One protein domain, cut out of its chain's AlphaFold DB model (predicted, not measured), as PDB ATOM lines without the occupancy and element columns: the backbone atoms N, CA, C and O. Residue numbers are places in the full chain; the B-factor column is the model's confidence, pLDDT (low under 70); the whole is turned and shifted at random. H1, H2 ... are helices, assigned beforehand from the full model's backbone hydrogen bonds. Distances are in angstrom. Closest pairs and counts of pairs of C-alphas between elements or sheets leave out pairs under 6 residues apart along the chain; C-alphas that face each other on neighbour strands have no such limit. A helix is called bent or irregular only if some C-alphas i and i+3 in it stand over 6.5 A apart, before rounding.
ATOM      1  N   PHE A 810      32.863 -22.964  48.589       88.62
ATOM      2  CA  PHE A 810      34.247 -23.239  48.206       88.62
ATOM      3  C   PHE A 810      34.483 -23.162  46.693       88.62
ATOM      4  O   PHE A 810      35.633 -23.026  46.282       88.62
ATOM      5  N   GLU A 811      33.428 -23.169  45.868       85.88
ATOM      6  CA  GLU A 811      33.549 -23.017  44.410       85.88
ATOM      7  C   GLU A 811      34.171 -21.658  44.045       85.88
ATOM      8  O   GLU A 811      34.963 -21.587  43.111       85.88
ATOM      9  N   MET A 812      33.933 -20.602  44.839       86.44
ATOM     10  CA  MET A 812      34.544 -19.278  44.624       86.44
ATOM     11  C   MET A 812      36.077 -19.269  44.764       86.44
ATOM     12  O   MET A 812      36.743 -18.336  44.311       86.44
ATOM     13  N   LEU A 813      36.638 -20.290  45.421       86.81
ATOM     14  CA  LEU A 813      38.078 -20.469  45.616       86.81
ATOM     15  C   LEU A 813      38.724 -21.315  44.502       86.81
ATOM     16  O   LEU A 813      39.921 -21.616  44.572       86.81
ATOM     17  N   GLU A 814      37.952 -21.704  43.485       85.31
ATOM     18  CA  GLU A 814      38.419 -22.396  42.286       85.31
ATOM     19  C   GLU A 814      38.535 -21.433  41.102       85.31
ATOM     20  O   GLU A 814      37.736 -20.515  40.939       85.31
ATOM     21  N   GLU A 815      39.499 -21.670  40.208       83.25
ATOM     22  CA  GLU A 815      39.670 -20.820  39.020       83.25
ATOM     23  C   GLU A 815      38.451 -20.852  38.090       83.25
ATOM     24  O   GLU A 815      38.053 -19.807  37.577       83.25
ATOM     25  N   LYS A 816      37.805 -22.018  37.962       83.75
ATOM     26  CA  LYS A 816      36.631 -22.244  37.101       83.75
ATOM     27  C   LYS A 816      35.451 -21.329  37.415       83.75
ATOM     28  O   LYS A 816      34.680 -20.997  36.520       83.75
ATOM     29  N   PHE A 817      35.293 -20.913  38.671       83.56
ATOM     30  CA  PHE A 817      34.216 -20.003  39.065       83.56
ATOM     31  C   PHE A 817      34.346 -18.629  38.392       83.56
ATOM     32  O   PHE A 817      33.338 -18.013  38.044       83.56
ATOM     33  N   TRP A 818      35.583 -18.190  38.149       83.50
ATOM     34  CA  TRP A 818      35.916 -16.876  37.596       83.50
ATOM     35  C   TRP A 818      36.067 -16.861  36.069       83.50
ATOM     36  O   TRP A 818      36.276 -15.796  35.497       83.50
ATOM     37  N   GLU A 819      35.991 -18.016  35.399       79.69
ATOM     38  CA  GLU A 819      36.054 -18.110  33.928       79.69
ATOM     39  C   GLU A 819      34.749 -17.653  33.250       79.69
ATOM     40  O   GLU A 819      34.730 -17.362  32.055       79.69
ATOM     41  N   VAL A 820      33.650 -17.571  34.005       77.12
ATOM     42  CA  VAL A 820      32.348 -17.097  33.521       77.12
ATOM     43  C   VAL A 820      32.297 -15.570  33.610       77.12
ATOM     44  O   VAL A 820      32.565 -15.013  34.673       77.12
ATOM     45  N   ASN A 821      31.901 -14.892  32.527       66.88
ATOM     46  CA  ASN A 821      31.647 -13.445  32.535       66.88
ATOM     47  C   ASN A 821      30.524 -13.118  33.534       66.88
ATOM     48  O   ASN A 821      29.353 -13.360  33.245       66.88
ATOM     49  N   ARG A 822      30.888 -12.589  34.704       73.44
ATOM     50  CA  ARG A 822      29.975 -12.152  35.771       73.44
ATOM     51  C   ARG A 822      30.212 -10.675  36.077       73.44
ATOM     52  O   ARG A 822      31.333 -10.192  35.920       73.44
ATOM     53  N   GLU A 823      29.179  -9.966  36.517       78.44
ATOM     54  CA  GLU A 823      29.316  -8.592  37.008       78.44
ATOM     55  C   GLU A 823      29.824  -8.577  38.458       78.44
ATOM     56  O   GLU A 823      29.603  -9.519  39.223       78.44
ATOM     57  N   THR A 824      30.526  -7.510  38.853       77.44
ATOM     58  CA  THR A 824      31.118  -7.392  40.198       77.44
ATOM     59  C   THR A 824      30.049  -7.434  41.297       77.44
ATOM     60  O   THR A 824      30.246  -8.101  42.314       77.44
ATOM     61  N   ASP A 825      28.900  -6.793  41.073       77.62
ATOM     62  CA  ASP A 825      27.799  -6.718  42.043       77.62
ATOM     63  C   ASP A 825      27.134  -8.084  42.287       77.62
ATOM     64  O   ASP A 825      26.813  -8.424  43.430       77.62
ATOM     65  N   ASP A 826      27.019  -8.920  41.249       82.62
ATOM     66  CA  ASP A 826      26.493 -10.286  41.367       82.62
ATOM     67  C   ASP A 826      27.388 -11.159  42.259       82.62
ATOM     68  O   ASP A 826      26.903 -11.901  43.120       82.62
ATOM     69  N   VAL A 827      28.711 -11.044  42.090       83.50
ATOM     70  CA  VAL A 827      29.692 -11.791  42.893       83.50
ATOM     71  C   VAL A 827      29.694 -11.309  44.345       83.50
ATOM     72  O   VAL A 827      29.782 -12.128  45.261       83.50
ATOM     73  N   ILE A 828      29.535 -10.003  44.585       83.81
ATOM     74  CA  ILE A 828      29.382  -9.449  45.940       83.81
ATOM     75  C   ILE A 828      28.097  -9.974  46.601       83.81
ATOM     76  O   ILE A 828      28.112 -10.354  47.777       83.81
ATOM     77  N   GLY A 829      26.998 -10.086  45.848       84.19
ATOM     78  CA  GLY A 829      25.763 -10.717  46.319       84.19
ATOM     79  C   GLY A 829      25.943 -12.195  46.695       84.19
ATOM     80  O   GLY A 829      25.439 -12.642  47.732       84.19
ATOM     81  N   GLU A 830      26.687 -12.968  45.896       84.88
ATOM     82  CA  GLU A 830      27.029 -14.365  46.211       84.88
ATOM     83  C   GLU A 830      27.980 -14.499  47.409       84.88
ATOM     84  O   GLU A 830      27.818 -15.421  48.217       84.88
ATOM     85  N   LEU A 831      28.917 -13.562  47.587       86.44
ATOM     86  CA  LEU A 831      29.758 -13.467  48.785       86.44
ATOM     87  C   LEU A 831      28.901 -13.234  50.035       86.44
ATOM     88  O   LEU A 831      29.070 -13.944  51.026       86.44
ATOM     89  N   GLY A 832      27.928 -12.318  49.971       86.38
ATOM     90  CA  GLY A 832      26.935 -12.084  51.028       86.38
ATOM     91  C   GLY A 832      26.200 -13.354  51.449       86.38
ATOM     92  O   GLY A 832      26.184 -13.721  52.628       86.38
ATOM     93  N   LYS A 833      25.656 -14.082  50.467       88.19
ATOM     94  CA  LYS A 833      24.993 -15.374  50.701       88.19
ATOM     95  C   LYS A 833      25.951 -16.387  51.328       88.19
ATOM     96  O   LYS A 833      25.590 -17.050  52.296       88.19
ATOM     97  N   SER A 834      27.179 -16.470  50.831       89.31
ATOM     98  CA  SER A 834      28.183 -17.415  51.324       89.31
ATOM     99  C   SER A 834      28.581 -17.159  52.780       89.31
ATOM    100  O   SER A 834      28.677 -18.110  53.555       89.31
ATOM    101  N   ILE A 835      28.729 -15.891  53.184       89.19
ATOM    102  CA  ILE A 835      28.960 -15.517  54.589       89.19
ATOM    103  C   ILE A 835      27.795 -15.988  55.465       89.19
ATOM    104  O   ILE A 835      28.036 -16.645  56.476       89.19
ATOM    105  N   SER A 836      26.546 -15.751  55.047       88.56
ATOM    106  CA  SER A 836      25.374 -16.192  55.819       88.56
ATOM    107  C   SER A 836      25.296 -17.720  55.980       88.56
ATOM    108  O   SER A 836      24.951 -18.217  57.052       88.56
ATOM    109  N   VAL A 837      25.684 -18.485  54.950       89.50
ATOM    110  CA  VAL A 837      25.748 -19.958  55.001       89.50
ATOM    111  C   VAL A 837      26.806 -20.427  56.004       89.50
ATOM    112  O   VAL A 837      26.531 -21.322  56.806       89.50
ATOM    113  N   LEU A 838      27.995 -19.814  56.001       87.56
ATOM    114  CA  LEU A 838      29.065 -20.143  56.949       87.56
ATOM    115  C   LEU A 838      28.706 -19.765  58.396       87.56
ATOM    116  O   LEU A 838      29.002 -20.533  59.310       87.56
ATOM    117  N   GLU A 839      28.040 -18.629  58.622       87.25
ATOM    118  CA  GLU A 839      27.569 -18.212  59.954       87.25
ATOM    119  C   GLU A 839      26.516 -19.172  60.513       87.25
ATOM    120  O   GLU A 839      26.620 -19.620  61.657       87.25
ATOM    121  N   ASN A 840      25.537 -19.554  59.688       87.19
ATOM    122  CA  ASN A 840      24.527 -20.541  60.065       87.19
ATOM    123  C   ASN A 840      25.157 -21.905  60.390       87.19
ATOM    124  O   ASN A 840      24.732 -22.575  61.337       87.19
ATOM    125  N   TRP A 841      26.191 -22.306  59.640       85.56
ATOM    126  CA  TRP A 841      26.936 -23.536  59.906       85.56
ATOM    127  C   TRP A 841      27.677 -23.480  61.243       85.56
ATOM    128  O   TRP A 841      27.559 -24.409  62.045       85.56
ATOM    129  N   LEU A 842      28.399 -22.386  61.496       84.88
ATOM    130  CA  LEU A 842      29.181 -22.184  62.714       84.88
ATOM    131  C   LEU A 842      28.287 -22.179  63.963       84.88
ATOM    132  O   LEU A 842      28.608 -22.852  64.939       84.88
ATOM    133  N   ASN A 843      27.128 -21.513  63.897       82.19
ATOM    134  CA  ASN A 843      26.138 -21.494  64.981       82.19
ATOM    135  C   ASN A 843      25.545 -22.883  65.272       82.19
ATOM    136  O   ASN A 843      25.187 -23.181  66.411       82.19
ATOM    137  N   SER A 844      25.433 -23.733  64.249       80.25
ATOM    138  CA  SER A 844      24.866 -25.080  64.380       80.25
ATOM    139  C   SER A 844      25.899 -26.126  64.820       80.25
ATOM    140  O   SER A 844      25.522 -27.148  65.389       80.25
ATOM    141  N   ASN A 845      27.196 -25.901  64.568       73.56
ATOM    142  CA  ASN A 845      28.260 -26.888  64.774       73.56
ATOM    143  C   ASN A 845      29.493 -26.290  65.475       73.56
ATOM    144  O   ASN A 845      30.514 -26.003  64.851       73.56
ATOM    145  N   ASN A 846      29.453 -26.229  66.811       62.28
ATOM    146  CA  ASN A 846      30.544 -25.698  67.649       62.28
ATOM    147  C   ASN A 846      31.904 -26.426  67.512       62.28
ATOM    148  O   ASN A 846      32.904 -25.940  68.032       62.28
ATOM    149  N   LYS A 847      31.970 -27.597  66.859       60.47
ATOM    150  CA  LYS A 847      33.208 -28.389  66.708       60.47
ATOM    151  C   LYS A 847      34.130 -27.907  65.581       60.47
ATOM    152  O   LYS A 847      35.323 -28.185  65.646       60.47
ATOM    153  N   ASP A 848      33.613 -27.181  64.589       62.88
ATOM    154  CA  ASP A 848      34.370 -26.775  63.389       62.88
ATOM    155  C   ASP A 848      34.947 -25.345  63.488       62.88
ATOM    156  O   ASP A 848      35.322 -24.749  62.476       62.88
ATOM    157  N   SER A 849      35.013 -24.763  64.693       60.28
ATOM    158  CA  SER A 849      35.276 -23.326  64.860       60.28
ATOM    159  C   SER A 849      36.615 -22.857  64.284       60.28
ATOM    160  O   SER A 849      36.711 -21.735  63.815       60.28
ATOM    161  N   GLY A 850      37.643 -23.708  64.222       70.69
ATOM    162  CA  GLY A 850      38.989 -23.276  63.832       70.69
ATOM    163  C   GLY A 850      39.191 -22.920  62.349       70.69
ATOM    164  O   GLY A 850      39.878 -21.943  62.049       70.69
ATOM    165  N   THR A 851      38.671 -23.712  61.408       76.50
ATOM    166  CA  THR A 851      38.911 -23.519  59.957       76.50
ATOM    167  C   THR A 851      37.860 -22.615  59.327       76.50
ATOM    168  O   THR A 851      38.195 -21.684  58.596       76.50
ATOM    169  N   VAL A 852      36.590 -22.834  59.672       82.94
ATOM    170  CA  VAL A 852      35.459 -22.062  59.146       82.94
ATOM    171  C   VAL A 852      35.561 -20.594  59.552       82.94
ATOM    172  O   VAL A 852      35.324 -19.714  58.729       82.94
ATOM    173  N   GLU A 853      35.991 -20.306  60.783       84.38
ATOM    174  CA  GLU A 853      36.160 -18.932  61.267       84.38
ATOM    175  C   GLU A 853      37.272 -18.178  60.520       84.38
ATOM    176  O   GLU A 853      37.138 -16.983  60.258       84.38
ATOM    177  N   LYS A 854      38.351 -18.861  60.105       86.19
ATOM    178  CA  LYS A 854      39.418 -18.247  59.293       86.19
ATOM    179  C   LYS A 854      38.910 -17.834  57.920       86.19
ATOM    180  O   LYS A 854      39.151 -16.697  57.509       86.19
ATOM    181  N   LEU A 855      38.189 -18.728  57.241       88.50
ATOM    182  CA  LEU A 855      37.575 -18.429  55.950       88.50
ATOM    183  C   LEU A 855      36.534 -17.313  56.089       88.50
ATOM    184  O   LEU A 855      36.570 -16.348  55.332       88.50
ATOM    185  N   LEU A 856      35.663 -17.389  57.098       88.69
ATOM    186  CA  LEU A 856      34.647 -16.375  57.374       88.69
ATOM    187  C   LEU A 856      35.272 -14.992  57.602       88.69
ATOM    188  O   LEU A 856      34.847 -14.005  57.005       88.69
ATOM    189  N   ASN A 857      36.320 -14.915  58.425       88.38
ATOM    190  CA  ASN A 857      37.038 -13.670  58.687       88.38
ATOM    191  C   ASN A 857      37.736 -13.128  57.434       88.38
ATOM    192  O   ASN A 857      37.788 -11.911  57.250       88.38
ATOM    193  N   HIS A 858      38.247 -14.000  56.561       90.12
ATOM    194  CA  HIS A 858      38.793 -13.586  55.268       90.12
ATOM    195  C   HIS A 858      37.709 -13.007  54.359       90.12
ATOM    196  O   HIS A 858      37.856 -11.889  53.876       90.12
ATOM    197  N   LEU A 859      36.585 -13.709  54.189       89.56
ATOM    198  CA  LEU A 859      35.478 -13.249  53.347       89.56
ATOM    199  C   LEU A 859      34.859 -11.940  53.860       89.56
ATOM    200  O   LEU A 859      34.533 -11.067  53.060       89.56
ATOM    201  N   ARG A 860      34.777 -11.736  55.182       89.69
ATOM    202  CA  ARG A 860      34.361 -10.451  55.777       89.69
ATOM    203  C   ARG A 860      35.333  -9.315  55.450       89.69
ATOM    204  O   ARG A 860      34.901  -8.207  55.152       89.69
ATOM    205  N   LYS A 861      36.647  -9.575  55.480       88.00
ATOM    206  CA  LYS A 861      37.656  -8.582  55.070       88.00
ATOM    207  C   LYS A 861      37.535  -8.234  53.591       88.00
ATOM    208  O   LYS A 861      37.691  -7.071  53.247       88.00
ATOM    209  N   VAL A 862      37.246  -9.225  52.747       88.56
ATOM    210  CA  VAL A 862      36.971  -9.008  51.322       88.56
ATOM    211  C   VAL A 862      35.725  -8.126  51.162       88.56
ATOM    212  O   VAL A 862      35.778  -7.103  50.498       88.56
ATOM    213  N   MET A 863      34.630  -8.441  51.855       86.38
ATOM    214  CA  MET A 863      33.373  -7.685  51.766       86.38
ATOM    215  C   MET A 863      33.482  -6.216  52.207       86.38
ATOM    216  O   MET A 863      32.752  -5.371  51.702       86.38
ATOM    217  N   ASN A 864      34.391  -5.907  53.135       84.56
ATOM    218  CA  ASN A 864      34.593  -4.546  53.640       84.56
ATOM    219  C   ASN A 864      35.492  -3.672  52.741       84.56
ATOM    220  O   ASN A 864      35.678  -2.493  53.046       84.56
ATOM    221  N   ASN A 865      36.062  -4.222  51.665       84.75
ATOM    222  CA  ASN A 865      36.886  -3.483  50.708       84.75
ATOM    223  C   ASN A 865      36.078  -3.066  49.469       84.75
ATOM    224  O   ASN A 865      35.106  -3.715  49.093       84.75
ATOM    225  N   SER A 866      36.509  -1.986  48.813       78.62
ATOM    226  CA  SER A 866      36.013  -1.586  47.489       78.62
ATOM    227  C   SER A 866      36.936  -2.127  46.393       78.62
ATOM    228  O   SER A 866      38.145  -2.245  46.599       78.62
ATOM    229  N   TYR A 867      36.358  -2.481  45.243       83.19
ATOM    230  CA  TYR A 867      37.054  -3.122  44.126       83.19
ATOM    231  C   TYR A 867      36.751  -2.391  42.822       83.19
ATOM    232  O   TYR A 867      35.585  -2.171  42.507       83.19
ATOM    233  N   ASP A 868      37.787  -2.069  42.047       76.81
ATOM    234  CA  ASP A 868      37.637  -1.349  40.776       76.81
ATOM    235  C   ASP A 868      37.216  -2.282  39.628       76.81
ATOM    236  O   ASP A 868      36.608  -1.856  38.647       76.81
ATOM    237  N   ASN A 869      37.558  -3.572  39.722       81.44
ATOM    238  CA  ASN A 869      37.211  -4.586  38.729       81.44
ATOM    239  C   ASN A 869      37.141  -6.001  39.335       81.44
ATOM    240  O   ASN A 869      37.651  -6.274  40.425       81.44
ATOM    241  N   ILE A 870      36.540  -6.929  38.584       83.50
ATOM    242  CA  ILE A 870      36.370  -8.327  39.004       83.50
ATOM    243  C   ILE A 870      37.701  -9.078  39.173       83.50
ATOM    244  O   ILE A 870      37.782 -10.002  39.976       83.50
ATOM    245  N   SER A 871      38.761  -8.670  38.463       83.94
ATOM    246  CA  SER A 871      40.093  -9.279  38.592       83.94
ATOM    247  C   SER A 871      40.708  -8.981  39.957       83.94
ATOM    248  O   SER A 871      41.265  -9.870  40.590       83.94
ATOM    249  N   GLN A 872      40.551  -7.752  40.448       85.62
ATOM    250  CA  GLN A 872      41.002  -7.356  41.774       85.62
ATOM    251  C   GLN A 872      40.216  -8.119  42.847       85.62
ATOM    252  O   GLN A 872      40.813  -8.687  43.758       85.62
ATOM    253  N   LEU A 873      38.888  -8.215  42.708       85.81
ATOM    254  CA  LEU A 873      38.054  -9.013  43.613       85.81
ATOM    255  C   LEU A 873      38.488 -10.491  43.631       85.81
ATOM    256  O   LEU A 873      38.657 -11.070  44.708       85.81
ATOM    257  N   LYS A 874      38.736 -11.078  42.451       88.06
ATOM    258  CA  LYS A 874      39.260 -12.440  42.294       88.06
ATOM    259  C   LYS A 874      40.560 -12.631  43.064       88.06
ATOM    260  O   LYS A 874      40.662 -13.590  43.826       88.06
ATOM    261  N   ASP A 875      41.533 -11.737  42.907       87.00
ATOM    262  CA  ASP A 875      42.840 -11.859  43.562       87.00
ATOM    263  C   ASP A 875      42.715 -11.833  45.091       87.00
ATOM    264  O   ASP A 875      43.331 -12.648  45.787       87.00
ATOM    265  N   PHE A 876      41.854 -10.966  45.633       87.94
ATOM    266  CA  PHE A 876      41.591 -10.910  47.072       87.94
ATOM    267  C   PHE A 876      40.893 -12.174  47.594       87.94
ATOM    268  O   PHE A 876      41.314 -12.713  48.621       87.94
ATOM    269  N   VAL A 877      39.883 -12.702  46.896       87.25
ATOM    270  CA  VAL A 877      39.221 -13.962  47.284       87.25
ATOM    271  C   VAL A 877      40.198 -15.143  47.186       87.25
ATOM    272  O   VAL A 877      40.375 -15.896  48.146       87.25
ATOM    273  N   MET A 878      40.923 -15.259  46.071       87.62
ATOM    274  CA  MET A 878      41.865 -16.349  45.788       87.62
ATOM    275  C   MET A 878      43.164 -16.282  46.604       87.62
ATOM    276  O   MET A 878      43.917 -17.266  46.642       87.62
ATOM    277  N   SER A 879      43.440 -15.164  47.280       87.69
ATOM    278  CA  SER A 879      44.581 -15.042  48.193       87.69
ATOM    279  C   SER A 879      44.464 -15.967  49.410       87.69
ATOM    280  O   SER A 879      45.493 -16.402  49.930       87.69
ATOM    281  N   TYR A 880      43.241 -16.348  49.801       89.00
ATOM    282  CA  TYR A 880      42.996 -17.231  50.936       89.00
ATOM    283  C   TYR A 880      43.661 -18.600  50.757       89.00
ATOM    284  O   TYR A 880      43.406 -19.325  49.789       89.00
ATOM    285  N   SER A 881      44.513 -18.952  51.713       86.88
ATOM    286  CA  SER A 881      45.033 -20.302  51.894       86.88
ATOM    287  C   SER A 881      45.619 -20.452  53.290       86.88
ATOM    288  O   SER A 881      46.370 -19.585  53.740       86.88
TER     289      SER A 881
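Overview. This is residues 810 to 881 of the 890 residues of the protein "N-terminal Ras-GEF domain-containing protein" of Naegleria gruberi (UniProt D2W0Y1). A long helical hairpin makes most of the length of this domain: H2, the longest helix, is 30.6 A from first to last C-alpha, and the kinked H3 folds back side by side with it. At the end away from the hairpin's turn, H4 folds back in its turn from H3, and the small helix H1 sits near H4, while residues 843 to 848 at the turn stick out. The printed part has 72 residues with four named helices, in the order H1, H2, H3, H4, and no named strand; the class is all helix. It is compact, with a radius of gyration of the C-alphas of 12.5 A, yet elongated in outline, spanning 37 by 19 by 17 A.

Along the chain. H1 is residues 815 to 818, beginning at C-alpha 815 at (39.670, -20.820, 39.020). H2 is residues 824 to 844, 30.6 A from first to last C-alpha, with C-alpha 824 at (31.118, -7.392, 40.198). H3 is residues 846 to 863, 24.2 A long; it has a kink of 51 degrees near residue 853 and is irregular, with C-alphas 847 and 850 8.2 A apart. H4 is residues 870 to 878, 11.9 A long, ending at C-alpha 878 at (41.865, -16.349, 45.788).

Arrangement. H2 and H3 form a helical hairpin: they touch, with the C-alphas of Ile 835 and Leu 856 closest at 6.4 A. They run opposite ways at a shallow tilt of 20 degrees. H3 and H4 form a second helical hairpin, at a shallow tilt of 25 degrees, opposite ways. H3 touches H4 with residues 859 to 862 alone, and their closest C-alphas, those of Val 862 and Phe 876, are 6.6 A apart. H2 and H4 are close but not clearly touching, with the C-alphas of Thr 824 and Ile 870 closest at 5.5 A; they run the same way at a shallow tilt of 23 degrees. H1 and H4 are close but not clearly touching, with the C-alphas of Trp 818 and Lys 874 closest at 7.3 A. H1 is apart from H2 and from H3. In H2 and H4 every O i to N i+4 pair is within hydrogen-bond range, in H3 10 of 14 are, and H1 is too short for such a pair.

Size, cuts and confidence. The two C-alphas farthest apart, those of Lys 847 and Asp 868, are 37.7 A from each other. The printed part has no cut. The links H1 to H2 and H2 to H3 are tight, H3 to H4 is short, and no link is long. Residues 843 to 848, of which 846 to 848 belong to H3, stand free. The mean pLDDT of the printed part is 83.0; residue 821 and residues 846 to 849 are under 70.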